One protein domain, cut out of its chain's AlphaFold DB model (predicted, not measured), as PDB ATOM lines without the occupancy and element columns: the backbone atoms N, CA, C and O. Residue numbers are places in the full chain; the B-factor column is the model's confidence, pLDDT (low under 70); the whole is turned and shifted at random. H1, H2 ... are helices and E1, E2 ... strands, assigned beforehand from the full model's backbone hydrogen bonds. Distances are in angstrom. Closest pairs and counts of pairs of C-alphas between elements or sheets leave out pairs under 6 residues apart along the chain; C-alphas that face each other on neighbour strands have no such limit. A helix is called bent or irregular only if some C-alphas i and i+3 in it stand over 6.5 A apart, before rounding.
ATOM      1  N   TYR A   3     104.737  34.650  71.857       97.56
ATOM      2  CA  TYR A   3     103.479  34.225  72.470       97.56
ATOM      3  C   TYR A   3     102.307  35.014  71.893       97.56
ATOM      4  O   TYR A   3     102.342  36.244  71.867       97.56
ATOM      5  N   VAL A   4     101.276  34.307  71.442       97.56
ATOM      6  CA  VAL A   4     100.061  34.893  70.865       97.56
ATOM      7  C   VAL A   4      98.850  34.301  71.566       97.56
ATOM      8  O   VAL A   4      98.801  33.101  71.815       97.56
ATOM      9  N   GLY A   5      97.881  35.142  71.900       98.06
ATOM     10  CA  GLY A   5      96.597  34.717  72.437       98.06
ATOM     11  C   GLY A   5      95.516  34.888  71.389       98.06
ATOM     12  O   GLY A   5      95.548  35.855  70.634       98.06
ATOM     13  N   THR A   6      94.560  33.968  71.355       98.31
ATOM     14  CA  THR A   6      93.430  34.020  70.434       98.31
ATOM     15  C   THR A   6      92.182  33.407  71.057       98.31
ATOM     16  O   THR A   6      92.259  32.539  71.933       98.31
ATOM     17  N   SER A   7      91.014  33.878  70.635       98.25
ATOM     18  CA  SER A   7      89.732  33.364  71.105       98.25
ATOM     19  C   SER A   7      88.643  33.572  70.062       98.25
ATOM     20  O   SER A   7      88.528  34.656  69.492       98.25
ATOM     21  N   LEU A   8      87.813  32.545  69.872       97.44
ATOM     22  CA  LEU A   8      86.543  32.621  69.139       97.44
ATOM     23  C   LEU A   8      85.325  32.547  70.077       97.44
ATOM     24  O   LEU A   8      84.197  32.446  69.608       97.44
ATOM     25  N   GLY A   9      85.539  32.571  71.400       97.50
ATOM     26  CA  GLY A   9      84.457  32.488  72.387       97.50
ATOM     27  C   GLY A   9      83.910  31.076  72.630       97.50
ATOM     28  O   GLY A   9      82.802  30.944  73.142       97.50
ATOM     29  N   HIS A  10      84.666  30.023  72.288       97.56
ATOM     30  CA  HIS A  10      84.267  28.627  72.512       97.56
ATOM     31  C   HIS A  10      83.903  28.351  73.977       97.56
ATOM     32  O   HIS A  10      84.583  28.818  74.894       97.56
ATOM     33  N   GLY A  11      82.867  27.543  74.203       96.00
ATOM     34  CA  GLY A  11      82.399  27.217  75.554       96.00
ATOM     35  C   GLY A  11      83.177  26.080  76.222       96.00
ATOM     36  O   GLY A  11      83.111  25.924  77.442       96.00
ATOM     37  N   ALA A  12      83.914  25.284  75.441       93.50
ATOM     38  CA  ALA A  12      84.587  24.078  75.911       93.50
ATOM     39  C   ALA A  12      85.984  23.898  75.303       93.50
ATOM     40  O   ALA A  12      86.231  24.273  74.157       93.50
ATOM     41  N   ASP A  13      86.876  23.244  76.060       94.56
ATOM     42  CA  ASP A  13      88.254  22.960  75.634       94.56
ATOM     43  C   ASP A  13      88.271  22.203  74.304       94.56
ATOM     44  O   ASP A  13      88.948  22.616  73.371       94.56
ATOM     45  N   ARG A  14      87.442  21.160  74.175       93.12
ATOM     46  CA  ARG A  14      87.351  20.328  72.967       93.12
ATOM     47  C   ARG A  14      87.087  21.142  71.696       93.12
ATOM     48  O   ARG A  14      87.655  20.829  70.657       93.12
ATOM     49  N   GLU A  15      86.203  22.137  71.757       95.25
ATOM     50  CA  GLU A  15      85.875  22.971  70.593       95.25
ATOM     51  C   GLU A  15      87.073  23.837  70.194       95.25
ATOM     52  O   GLU A  15      87.456  23.865  69.024       95.25
ATOM     53  N   ALA A  16      87.712  24.472  71.180       96.75
ATOM     54  CA  ALA A  16      88.894  25.296  70.962       96.75
ATOM     55  C   ALA A  16      90.091  24.478  70.452       96.75
ATOM     56  O   ALA A  16      90.746  24.885  69.498       96.75
ATOM     57  N   GLU A  17      90.357  23.314  71.044       95.44
ATOM     58  CA  GLU A  17      91.435  22.414  70.629       95.44
ATOM     59  C   GLU A  17      91.201  21.871  69.221       95.44
ATOM     60  O   GLU A  17      92.107  21.907  68.391       95.44
ATOM     61  N   HIS A  18      89.976  21.419  68.923       95.00
ATOM     62  CA  HIS A  18      89.630  20.940  67.589       95.00
ATOM     63  C   HIS A  18      89.873  22.018  66.536       95.00
ATOM     64  O   HIS A  18      90.516  21.736  65.529       95.00
ATOM     65  N   TRP A  19      89.418  23.248  66.793       96.00
ATOM     66  CA  TRP A  19      89.679  24.382  65.913       96.00
ATOM     67  C   TRP A  19      91.180  24.618  65.710       96.00
ATOM     68  O   TRP A  19      91.625  24.742  64.577       96.00
ATOM     69  N   ILE A  20      91.988  24.606  66.770       96.19
ATOM     70  CA  ILE A  20      93.440  24.789  66.637       96.19
ATOM     71  C   ILE A  20      94.085  23.683  65.793       96.19
ATOM     72  O   ILE A  20      94.964  23.966  64.977       96.19
ATOM     73  N   HIS A  21      93.626  22.437  65.923       93.94
ATOM     74  CA  HIS A  21      94.113  21.332  65.099       93.94
ATOM     75  C   HIS A  21      93.747  21.463  63.611       93.94
ATOM     76  O   HIS A  21      94.449  20.885  62.780       93.94
ATOM     77  N   THR A  22      92.711  22.227  63.236       95.19
ATOM     78  CA  THR A  22      92.372  22.435  61.815       95.19
ATOM     79  C   THR A  22      93.276  23.446  61.110       95.19
ATOM     80  O   THR A  22      93.312  23.463  59.882       95.19
ATOM     81  N   LEU A  23      94.036  24.256  61.857       92.69
ATOM     82  CA  LEU A  23      94.855  25.341  61.303       92.69
ATOM     83  C   LEU A  23      96.179  24.882  60.676       92.69
ATOM     84  O   LEU A  23      96.850  25.683  60.034       92.69
ATOM     85  N   GLY A  24      96.585  23.622  60.869       88.69
ATOM     86  CA  GLY A  24      97.853  23.117  60.329       88.69
ATOM     87  C   GLY A  24      99.072  23.866  60.880       88.69
ATOM     88  O   GLY A  24      99.913  24.333  60.113       88.69
ATOM     89  N   LEU A  25      99.148  24.011  62.208       89.31
ATOM     90  CA  LEU A  25     100.213  24.761  62.879       89.31
ATOM     91  C   LEU A  25     101.622  24.247  62.521       89.31
ATOM     92  O   LEU A  25     101.813  23.040  62.338       89.31
ATOM     93  N   PRO A  26     102.630  25.140  62.469       89.12
ATOM     94  CA  PRO A  26     104.005  24.735  62.207       89.12
ATOM     95  C   PRO A  26     104.553  23.818  63.309       89.12
ATOM     96  O   PRO A  26     104.089  23.811  64.450       89.12
ATOM     97  N   ALA A  27     105.592  23.052  62.973       89.69
ATOM     98  CA  ALA A  27     106.289  22.221  63.948       89.69
ATOM     99  C   ALA A  27     106.929  23.074  65.059       89.69
ATOM    100  O   ALA A  27     107.422  24.175  64.814       89.69
ATOM    101  N   GLY A  28     106.960  22.539  66.282       92.31
ATOM    102  CA  GLY A  28     107.560  23.215  67.437       92.31
ATOM    103  C   GLY A  28     106.666  24.261  68.108       92.31
ATOM    104  O   GLY A  28     107.151  24.984  68.973       92.31
ATOM    105  N   VAL A  29     105.387  24.348  67.731       96.56
ATOM    106  CA  VAL A  29     104.401  25.151  68.462       96.56
ATOM    107  C   VAL A  29     104.006  24.459  69.761       96.56
ATOM    108  O   VAL A  29     103.782  23.250  69.788       96.56
ATOM    109  N   GLU A  30     103.864  25.245  70.824       97.81
ATOM    110  CA  GLU A  30     103.184  24.826  72.049       97.81
ATOM    111  C   GLU A  30     101.831  25.535  72.126       97.81
ATOM    112  O   GLU A  30     101.751  26.747  71.922       97.81
ATOM    113  N   ALA A  31     100.763  24.805  72.433       98.19
ATOM    114  CA  ALA A  31      99.418  25.357  72.544       98.19
ATOM    115  C   ALA A  31      98.813  25.017  73.901       98.19
ATOM    116  O   ALA A  31      98.883  23.871  74.356       98.19
ATOM    117  N   CYS A  32      98.201  26.016  74.534       98.62
ATOM    118  CA  CYS A  32      97.493  25.849  75.796       98.62
ATOM    119  C   CYS A  32      96.079  26.416  75.733       98.62
ATOM    120  O   CYS A  32      95.880  27.481  75.144       98.62
ATOM    121  N   THR A  33      95.128  25.759  76.401       98.44
ATOM    122  CA  THR A  33      93.825  26.360  76.708       98.44
ATOM    123  C   THR A  33      93.836  27.044  78.072       98.44
ATOM    124  O   THR A  33      94.552  26.648  79.001       98.44
ATOM    125  N   HIS A  34      93.024  28.089  78.190       98.25
ATOM    126  CA  HIS A  34      92.826  28.897  79.386       98.25
ATOM    127  C   HIS A  34      91.337  29.156  79.570       98.25
ATOM    128  O   HIS A  34      90.623  29.398  78.598       98.25
ATOM    129  N   LEU A  35      90.867  29.154  80.817       97.38
ATOM    130  CA  LEU A  35      89.485  29.507  81.128       97.38
ATOM    131  C   LEU A  35      89.396  30.995  81.470       97.38
ATOM    132  O   LEU A  35      89.909  31.433  82.503       97.38
ATOM    133  N   ALA A  36      88.705  31.762  80.635       97.50
ATOM    134  CA  ALA A  36      88.386  33.156  80.898       97.50
ATOM    135  C   ALA A  36      86.987  33.280  81.512       97.50
ATOM    136  O   ALA A  36      86.082  32.525  81.173       97.50
ATOM    137  N   ARG A  37      86.800  34.243  82.426       96.12
ATOM    138  CA  ARG A  37      85.498  34.516  83.074       96.12
ATOM    139  C   ARG A  37      84.713  35.652  82.423       96.12
ATOM    140  O   ARG A  37      83.500  35.714  82.585       96.12
ATOM    141  N   ALA A  38      85.410  36.568  81.759       94.75
ATOM    142  CA  ALA A  38      84.851  37.776  81.168       94.75
ATOM    143  C   ALA A  38      85.245  37.853  79.684       94.75
ATOM    144  O   ALA A  38      86.364  37.441  79.365       94.75
ATOM    145  N   PRO A  39      84.388  38.403  78.804       94.88
ATOM    146  CA  PRO A  39      83.078  39.010  79.103       94.88
ATOM    147  C   PRO A  39      81.999  38.002  79.531       94.88
ATOM    148  O   PRO A  39      81.082  38.355  80.262       94.88
ATOM    149  N   TYR A  40      82.176  36.736  79.174       96.88
ATOM    150  CA  TYR A  40      81.434  35.579  79.672       96.88
ATOM    151  C   TYR A  40      82.411  34.404  79.840       96.88
ATOM    152  O   TYR A  40      83.542  34.493  79.348       96.88
ATOM    153  N   PRO A  41      82.035  33.314  80.533       98.00
ATOM    154  CA  PRO A  41      82.860  32.114  80.602       98.00
ATOM    155  C   PRO A  41      83.139  31.538  79.210       98.00
ATOM    156  O   PRO A  41      82.205  31.184  78.498       98.00
ATOM    157  N   HIS A  42      84.411  31.455  78.825       98.00
ATOM    158  CA  HIS A  42      84.833  30.896  77.539       98.00
ATOM    159  C   HIS A  42      86.270  30.373  77.602       98.00
ATOM    160  O   HIS A  42      87.029  30.684  78.528       98.00
ATOM    161  N   VAL A  43      86.650  29.599  76.593       98.44
ATOM    162  CA  VAL A  43      87.998  29.070  76.413       98.44
ATOM    163  C   VAL A  43      88.802  29.971  75.487       98.44
ATOM    164  O   VAL A  43      88.381  30.312  74.383       98.44
ATOM    165  N   VAL A  44      89.990  30.333  75.956       98.62
ATOM    166  CA  VAL A  44      90.997  31.104  75.227       98.62
ATOM    167  C   VAL A  44      92.170  30.190  74.918       98.62
ATOM    168  O   VAL A  44      92.556  29.374  75.755       98.62
ATOM    169  N   VAL A  45      92.773  30.346  73.745       98.69
ATOM    170  CA  VAL A  45      93.990  29.623  73.375       98.69
ATOM    171  C   VAL A  45      95.176  30.573  73.407       98.69
ATOM    172  O   VAL A  45      95.100  31.707  72.945       98.69
ATOM    173  N   SER A  46      96.301  30.092  73.921       98.62
ATOM    174  CA  SER A  46      97.602  30.731  73.730       98.62
ATOM    175  C   SER A  46      98.533  29.809  72.958       98.62
ATOM    176  O   SER A  46      98.605  28.622  73.282       98.62
ATOM    177  N   LEU A  47      99.302  30.364  72.029       98.25
ATOM    178  CA  LEU A  47     100.329  29.673  71.260       98.25
ATOM    179  C   LEU A  47     101.706  30.244  71.600       98.25
ATOM    180  O   LEU A  47     101.864  31.464  71.655       98.25
ATOM    181  N   ALA A  48     102.697  29.377  71.786       97.94
ATOM    182  CA  ALA A  48     104.109  29.728  71.729       97.94
ATOM    183  C   ALA A  48     104.642  29.304  70.357       97.94
ATOM    184  O   ALA A  48     104.755  28.115  70.064       97.94
ATOM    185  N   LEU A  49     104.916  30.281  69.498       96.44
ATOM    186  CA  LEU A  49     105.405  30.073  68.141       96.44
ATOM    187  C   LEU A  49     106.940  30.183  68.117       96.44
ATOM    188  O   LEU A  49     107.487  31.105  68.743       96.44
ATOM    189  N   PRO A  50     107.646  29.312  67.372       95.31
ATOM    190  CA  PRO A  50     109.059  29.509  67.062       95.31
ATOM    191  C   PRO A  50     109.322  30.886  66.438       95.31
ATOM    192  O   PRO A  50     108.459  31.461  65.772       95.31
ATOM    193  N   ASP A  51     110.515  31.438  66.652       89.50
ATOM    194  CA  ASP A  51     110.851  32.753  66.101       89.50
ATOM    195  C   ASP A  51     110.849  32.711  64.565       89.50
ATOM    196  O   ASP A  51     111.396  31.795  63.955       89.50
ATOM    197  N   GLY A  52     110.189  33.689  63.940       87.94
ATOM    198  CA  GLY A  52     109.974  33.722  62.489       87.94
ATOM    199  C   GLY A  52     108.825  32.839  61.982       87.94
ATOM    200  O   GLY A  52     108.495  32.927  60.802       87.94
ATOM    201  N   ALA A  53     108.189  32.034  62.841       90.56
ATOM    202  CA  ALA A  53     106.979  31.298  62.495       90.56
ATOM    203  C   ALA A  53     105.724  32.164  62.682       90.56
ATOM    204  O   ALA A  53     105.604  32.951  63.634       90.56
ATOM    205  N   ASP A  54     104.760  31.971  61.786       86.25
ATOM    206  CA  ASP A  54     103.442  32.581  61.881       86.25
ATOM    207  C   ASP A  54     102.347  31.518  61.857       86.25
ATOM    208  O   ASP A  54     102.550  30.407  61.363       86.25
ATOM    209  N   ALA A  55     101.204  31.865  62.432       88.06
ATOM    210  CA  ALA A  55      99.996  31.062  62.370       88.06
ATOM    211  C   ALA A  55      98.904  31.939  61.765       88.06
ATOM    212  O   ALA A  55      98.674  33.048  62.248       88.06
ATOM    213  N   ASP A  56      98.246  31.446  60.718       91.50
ATOM    214  CA  ASP A  56      97.099  32.128  60.123       91.50
ATOM    215  C   ASP A  56      95.906  32.004  61.077       91.50
ATOM    216  O   ASP A  56      95.176  31.011  61.093       91.50
ATOM    217  N   LEU A  57      95.799  32.981  61.977       93.19
ATOM    218  CA  LEU A  57      94.763  33.040  62.991       93.19
ATOM    219  C   LEU A  57      93.685  34.032  62.550       93.19
ATOM    220  O   LEU A  57      94.011  35.183  62.248       93.19
ATOM    221  N   PRO A  58      92.397  33.652  62.593       93.81
ATOM    222  CA  PRO A  58      91.327  34.624  62.453       93.81
ATOM    223  C   PRO A  58      91.443  35.706  63.540       93.81
ATOM    224  O   PRO A  58      91.940  35.442  64.645       93.81
ATOM    225  N   PRO A  59      90.966  36.927  63.251       95.19
ATOM    226  CA  PRO A  59      90.999  38.012  64.218       95.19
ATOM    227  C   PRO A  59      90.203  37.634  65.468       95.19
ATOM    228  O   PRO A  59      89.077  37.140  65.389       95.19
ATOM    229  N   THR A  60      90.789  37.891  66.636       97.56
ATOM    230  CA  THR A  60      90.077  37.765  67.911       97.56
ATOM    231  C   THR A  60      89.090  38.928  68.040       97.56
ATOM    232  O   THR A  60      89.516  40.070  67.873       97.56
ATOM    233  N   PRO A  61      87.806  38.686  68.360       97.81
ATOM    234  CA  PRO A  61      86.851  39.759  68.616       97.81
ATOM    235  C   PRO A  61      87.351  40.734  69.692       97.81
ATOM    236  O   PRO A  61      87.929  40.320  70.701       97.81
ATOM    237  N   ASP A  62      87.089  42.030  69.517       98.00
ATOM    238  CA  ASP A  62      87.587  43.090  70.411       98.00
ATOM    239  C   ASP A  62      87.237  42.839  71.886       98.00
ATOM    240  O   ASP A  62      88.071  43.008  72.780       98.00
ATOM    241  N   GLU A  63      86.022  42.356  72.156       97.69
ATOM    242  CA  GLU A  63      85.559  42.039  73.509       97.69
ATOM    243  C   GLU A  63      86.354  40.903  74.185       97.69
ATOM    244  O   GLU A  63      86.446  40.866  75.416       97.69
ATOM    245  N   LEU A  64      86.982  40.025  73.395       98.44
ATOM    246  CA  LEU A  64      87.795  38.886  73.841       98.44
ATOM    247  C   LEU A  64      89.303  39.195  73.830       98.44
ATOM    248  O   LEU A  64      90.106  38.425  74.353       98.44
ATOM    249  N   SER A  65      89.719  40.344  73.292       97.94
ATOM    250  CA  SER A  65      91.142  40.684  73.137       97.94
ATOM    251  C   SER A  65      91.895  40.756  74.471       97.94
ATOM    252  O   SER A  65      93.063  40.378  74.556       97.94
ATOM    253  N   ARG A  66      91.225  41.184  75.552       98.25
ATOM    254  CA  ARG A  66      91.829  41.206  76.896       98.25
ATOM    255  C   ARG A  66      92.119  39.806  77.434       98.25
ATOM    256  O   ARG A  66      93.179  39.603  78.020       98.25
ATOM    257  N   SER A  67      91.197  38.858  77.259       98.31
ATOM    258  CA  SER A  67      91.394  37.487  77.741       98.31
ATOM    259  C   SER A  67      92.450  36.762  76.903       98.31
ATOM    260  O   SER A  67      93.319  36.105  77.473       98.31
ATOM    261  N   ALA A  68      92.459  36.982  75.585       98.50
ATOM    262  CA  ALA A  68      93.520  36.540  74.680       98.50
ATOM    263  C   ALA A  68      94.906  37.045  75.117       98.50
ATOM    264  O   ALA A  68      95.815  36.243  75.337       98.50
ATOM    265  N   ALA A  69      95.068  38.354  75.329       98.44
ATOM    266  CA  ALA A  69      96.333  38.920  75.797       98.44
ATOM    267  C   ALA A  69      96.767  38.352  77.162       98.44
ATOM    268  O   ALA A  69      97.943  38.044  77.359       98.44
ATOM    269  N   GLY A  70      95.819  38.166  78.088       98.44
ATOM    270  CA  GLY A  70      96.070  37.548  79.393       98.44
ATOM    271  C   GLY A  70      96.591  36.114  79.277       98.44
ATOM    272  O   GLY A  70      97.631  35.799  79.851       98.44
ATOM    273  N   ALA A  71      95.936  35.279  78.468       98.56
ATOM    274  CA  ALA A  71      96.350  33.899  78.213       98.56
ATOM    275  C   ALA A  71      97.762  33.813  77.609       98.56
ATOM    276  O   ALA A  71      98.579  32.998  78.040       98.56
ATOM    277  N   ALA A  72      98.081  34.686  76.647       98.50
ATOM    278  CA  ALA A  72      99.424  34.774  76.076       98.50
ATOM    279  C   ALA A  72     100.470  35.135  77.138       98.50
ATOM    280  O   ALA A  72     101.532  34.518  77.201       98.50
ATOM    281  N   ALA A  73     100.160  36.106  78.001       98.56
ATOM    282  CA  ALA A  73     101.053  36.529  79.070       98.56
ATOM    283  C   ALA A  73     101.235  35.439  80.144       98.56
ATOM    284  O   ALA A  73     102.341  35.279  80.665       98.56
ATOM    285  N   ASP A  74     100.170  34.709  80.491       98.19
ATOM    286  CA  ASP A  74     100.206  33.601  81.452       98.19
ATOM    287  C   ASP A  74     101.054  32.441  80.929       98.19
ATOM    288  O   ASP A  74     101.889  31.904  81.663       98.19
ATOM    289  N   HIS A  75     100.904  32.115  79.645       98.25
ATOM    290  CA  HIS A  75     101.724  31.107  78.986       98.25
ATOM    291  C   HIS A  75     103.192  31.550  78.890       98.25
ATOM    292  O   HIS A  75     104.086  30.791  79.266       98.25
ATOM    293  N   ALA A  76     103.457  32.800  78.494       98.06
ATOM    294  CA  ALA A  76     104.814  33.345  78.401       98.06
ATOM    295  C   ALA A  76     105.574  33.285  79.733       98.06
ATOM    296  O   ALA A  76     106.763  32.976  79.765       98.06
ATOM    297  N   ALA A  77     104.884  33.542  80.846       97.88
ATOM    298  CA  ALA A  77     105.471  33.438  82.177       97.88
ATOM    299  C   ALA A  77     105.349  32.045  82.805       97.88
ATOM    300  O   ALA A  77     105.715  31.886  83.970       97.88
ATOM    301  N   ARG A  78     104.821  31.055  82.071       97.69
ATOM    302  CA  ARG A  78     104.673  29.666  82.531       97.69
ATOM    303  C   ARG A  78     103.935  29.555  83.871       97.69
ATOM    304  O   ARG A  78     104.285  28.746  84.732       97.69
ATOM    305  N   ARG A  79     102.913  30.394  84.045       96.25
ATOM    306  CA  ARG A  79     102.104  30.495  85.274       96.25
ATOM    307  C   ARG A  79     100.672  29.989  85.103       96.25
ATOM    308  O   ARG A  79      99.935  29.927  86.080       96.25
ATOM    309  N   GLY A  80     100.277  29.652  83.876       95.44
ATOM    310  CA  GLY A  80      98.946  29.143  83.580       95.44
ATOM    311  C   GLY A  80      98.820  28.609  82.159       95.44
ATOM    312  O   GLY A  80      99.662  28.869  81.298       95.44
ATOM    313  N   GLY A  81      97.744  27.860  81.935       97.62
ATOM    314  CA  GLY A  81      97.429  27.208  80.665       97.62
ATOM    315  C   GLY A  81      97.588  25.691  80.728       97.62
ATOM    316  O   GLY A  81      98.560  25.180  81.287       97.62
ATOM    317  N   ARG A  82      96.613  24.972  80.167       98.06
ATOM    318  CA  ARG A  82      96.645  23.514  79.982       98.06
ATOM    319  C   ARG A  82      97.161  23.198  78.595       98.06
ATOM    320  O   ARG A  82      96.498  23.541  77.619       98.06
ATOM    321  N   ALA A  83      98.330  22.583  78.505       98.19
ATOM    322  CA  ALA A  83      98.925  22.247  77.227       98.19
ATOM    323  C   ALA A  83      98.204  21.057  76.586       98.19
ATOM    324  O   ALA A  83      97.904  20.067  77.250       98.19
ATOM    325  N   PHE A  84      97.957  21.164  75.286       96.69
ATOM    326  CA  PHE A  84      97.405  20.089  74.451       96.69
ATOM    327  C   PHE A  84      98.212  19.890  73.160       96.69
ATOM    328  O   PHE A  84      98.097  18.856  72.515       96.69
ATOM    329  N   VAL A  85      99.093  20.843  72.828       97.19
ATOM    330  CA  VAL A  85     100.193  20.660  71.875       97.19
ATOM    331  C   VAL A  85     101.484  21.022  72.597       97.19
ATOM    332  O   VAL A  85     101.603  22.126  73.129       97.19
ATOM    333  N   PHE A  86     102.429  20.089  72.659       97.12
ATOM    334  CA  PHE A  86     103.748  20.279  73.264       97.12
ATOM    335  C   PHE A  86     104.709  19.189  72.779       97.12
ATOM    336  O   PHE A  86     104.286  18.136  72.297       97.12
TER     337      PHE A  86
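AT A GLANCE: This is residues 3 to 86 of the 167 residues of an uncharacterized protein of Phytohabitans suffuscus (UniProt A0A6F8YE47). A twisted sheet of four strands is sandwiched between two helices, H2 close over one face on E1 and E3, H1 on the other over E3 and E2. The hairpin of E2 and E3 makes the middle of the sheet, with the short strands E1 and E4 at its edges. The printed part has 84 residues, with two named helices and four named strands in the order E1, H1, E2, E3, H2, E4; the sheet's order is E1, E3, E2, E4, antiparallel throughout, and the class is mixed. It is compact, with a radius of gyration of the C-alphas of 11.5 A, and rounded, spanning 32 by 26 by 21 A.

HOW THE PARTS SIT: Start at E1, residues 3 to 6, an edge strand; look for its antiparallel neighbour E3, residues 42 to 49, where N 4 and O 47 are 2.9 A apart, within hydrogen-bond range. E3 forms a hairpin with E2, residues 30 to 36, where N 34 and O 44 are 2.8 A apart. Beyond E2 find the other edge strand, E4, residues 82 to 85, with N 31 and O 85 2.9 A apart; E1 and E4 are apart. From edge to edge the strands' lines turn by 80 degrees. H1, residues 13 to 22, is on the sheet at a height of 9.0 A, over E3 and E2, slantwise at 35 degrees to E2 on the local plane; its closest C-alphas to E3 are those of Asp 13 and Val 43, 6.2 A apart. H2, residues 62 to 76, is on the opposite face, in three layers with the sheet between the helices. Its height over the sheet is 4.3 A, only just above the sheet's level; it lies over E1 and only just over E3, with 3 C-alphas, slantwise at 36 degrees to E1 on the local plane. Look at Gly 5 and Ala 68, the closest C-alphas of E1 and H2, 4.2 A apart. H1 and H2 are apart. Two split strand-helix-strand units, each with a strand between its two strands in the sheet, are E1, H1, E2 and E3, H2, E4; both crossovers are right-handed. In H1 every O i to N i+4 pair is within hydrogen-bond range, in H2 9 of 11.

IN THESE COORDINATES: Find C-alpha 3 at (103.479, 34.225, 72.470), where E1 begins its 10.3 A. H1 follows, 14.4 A long, then E2, 19.1 A, and E3, 22.6 A. H2 runs 21.3 A from C-alpha 62 at (87.587, 43.090, 70.411); it is irregular, with C-alphas 63 and 66 7.2 A apart. E4, 9.3 A long, ends at C-alpha 85, (100.193, 20.660, 71.875).

THE WHOLE: Look to Tyr 40 and Gly 52 for the two C-alphas farthest apart, 33.4 A. The link from E3 to H2, residues 50 to 61, is long. The printed part has no cut, its mean pLDDT is 96.0, and no printed residue is under 70.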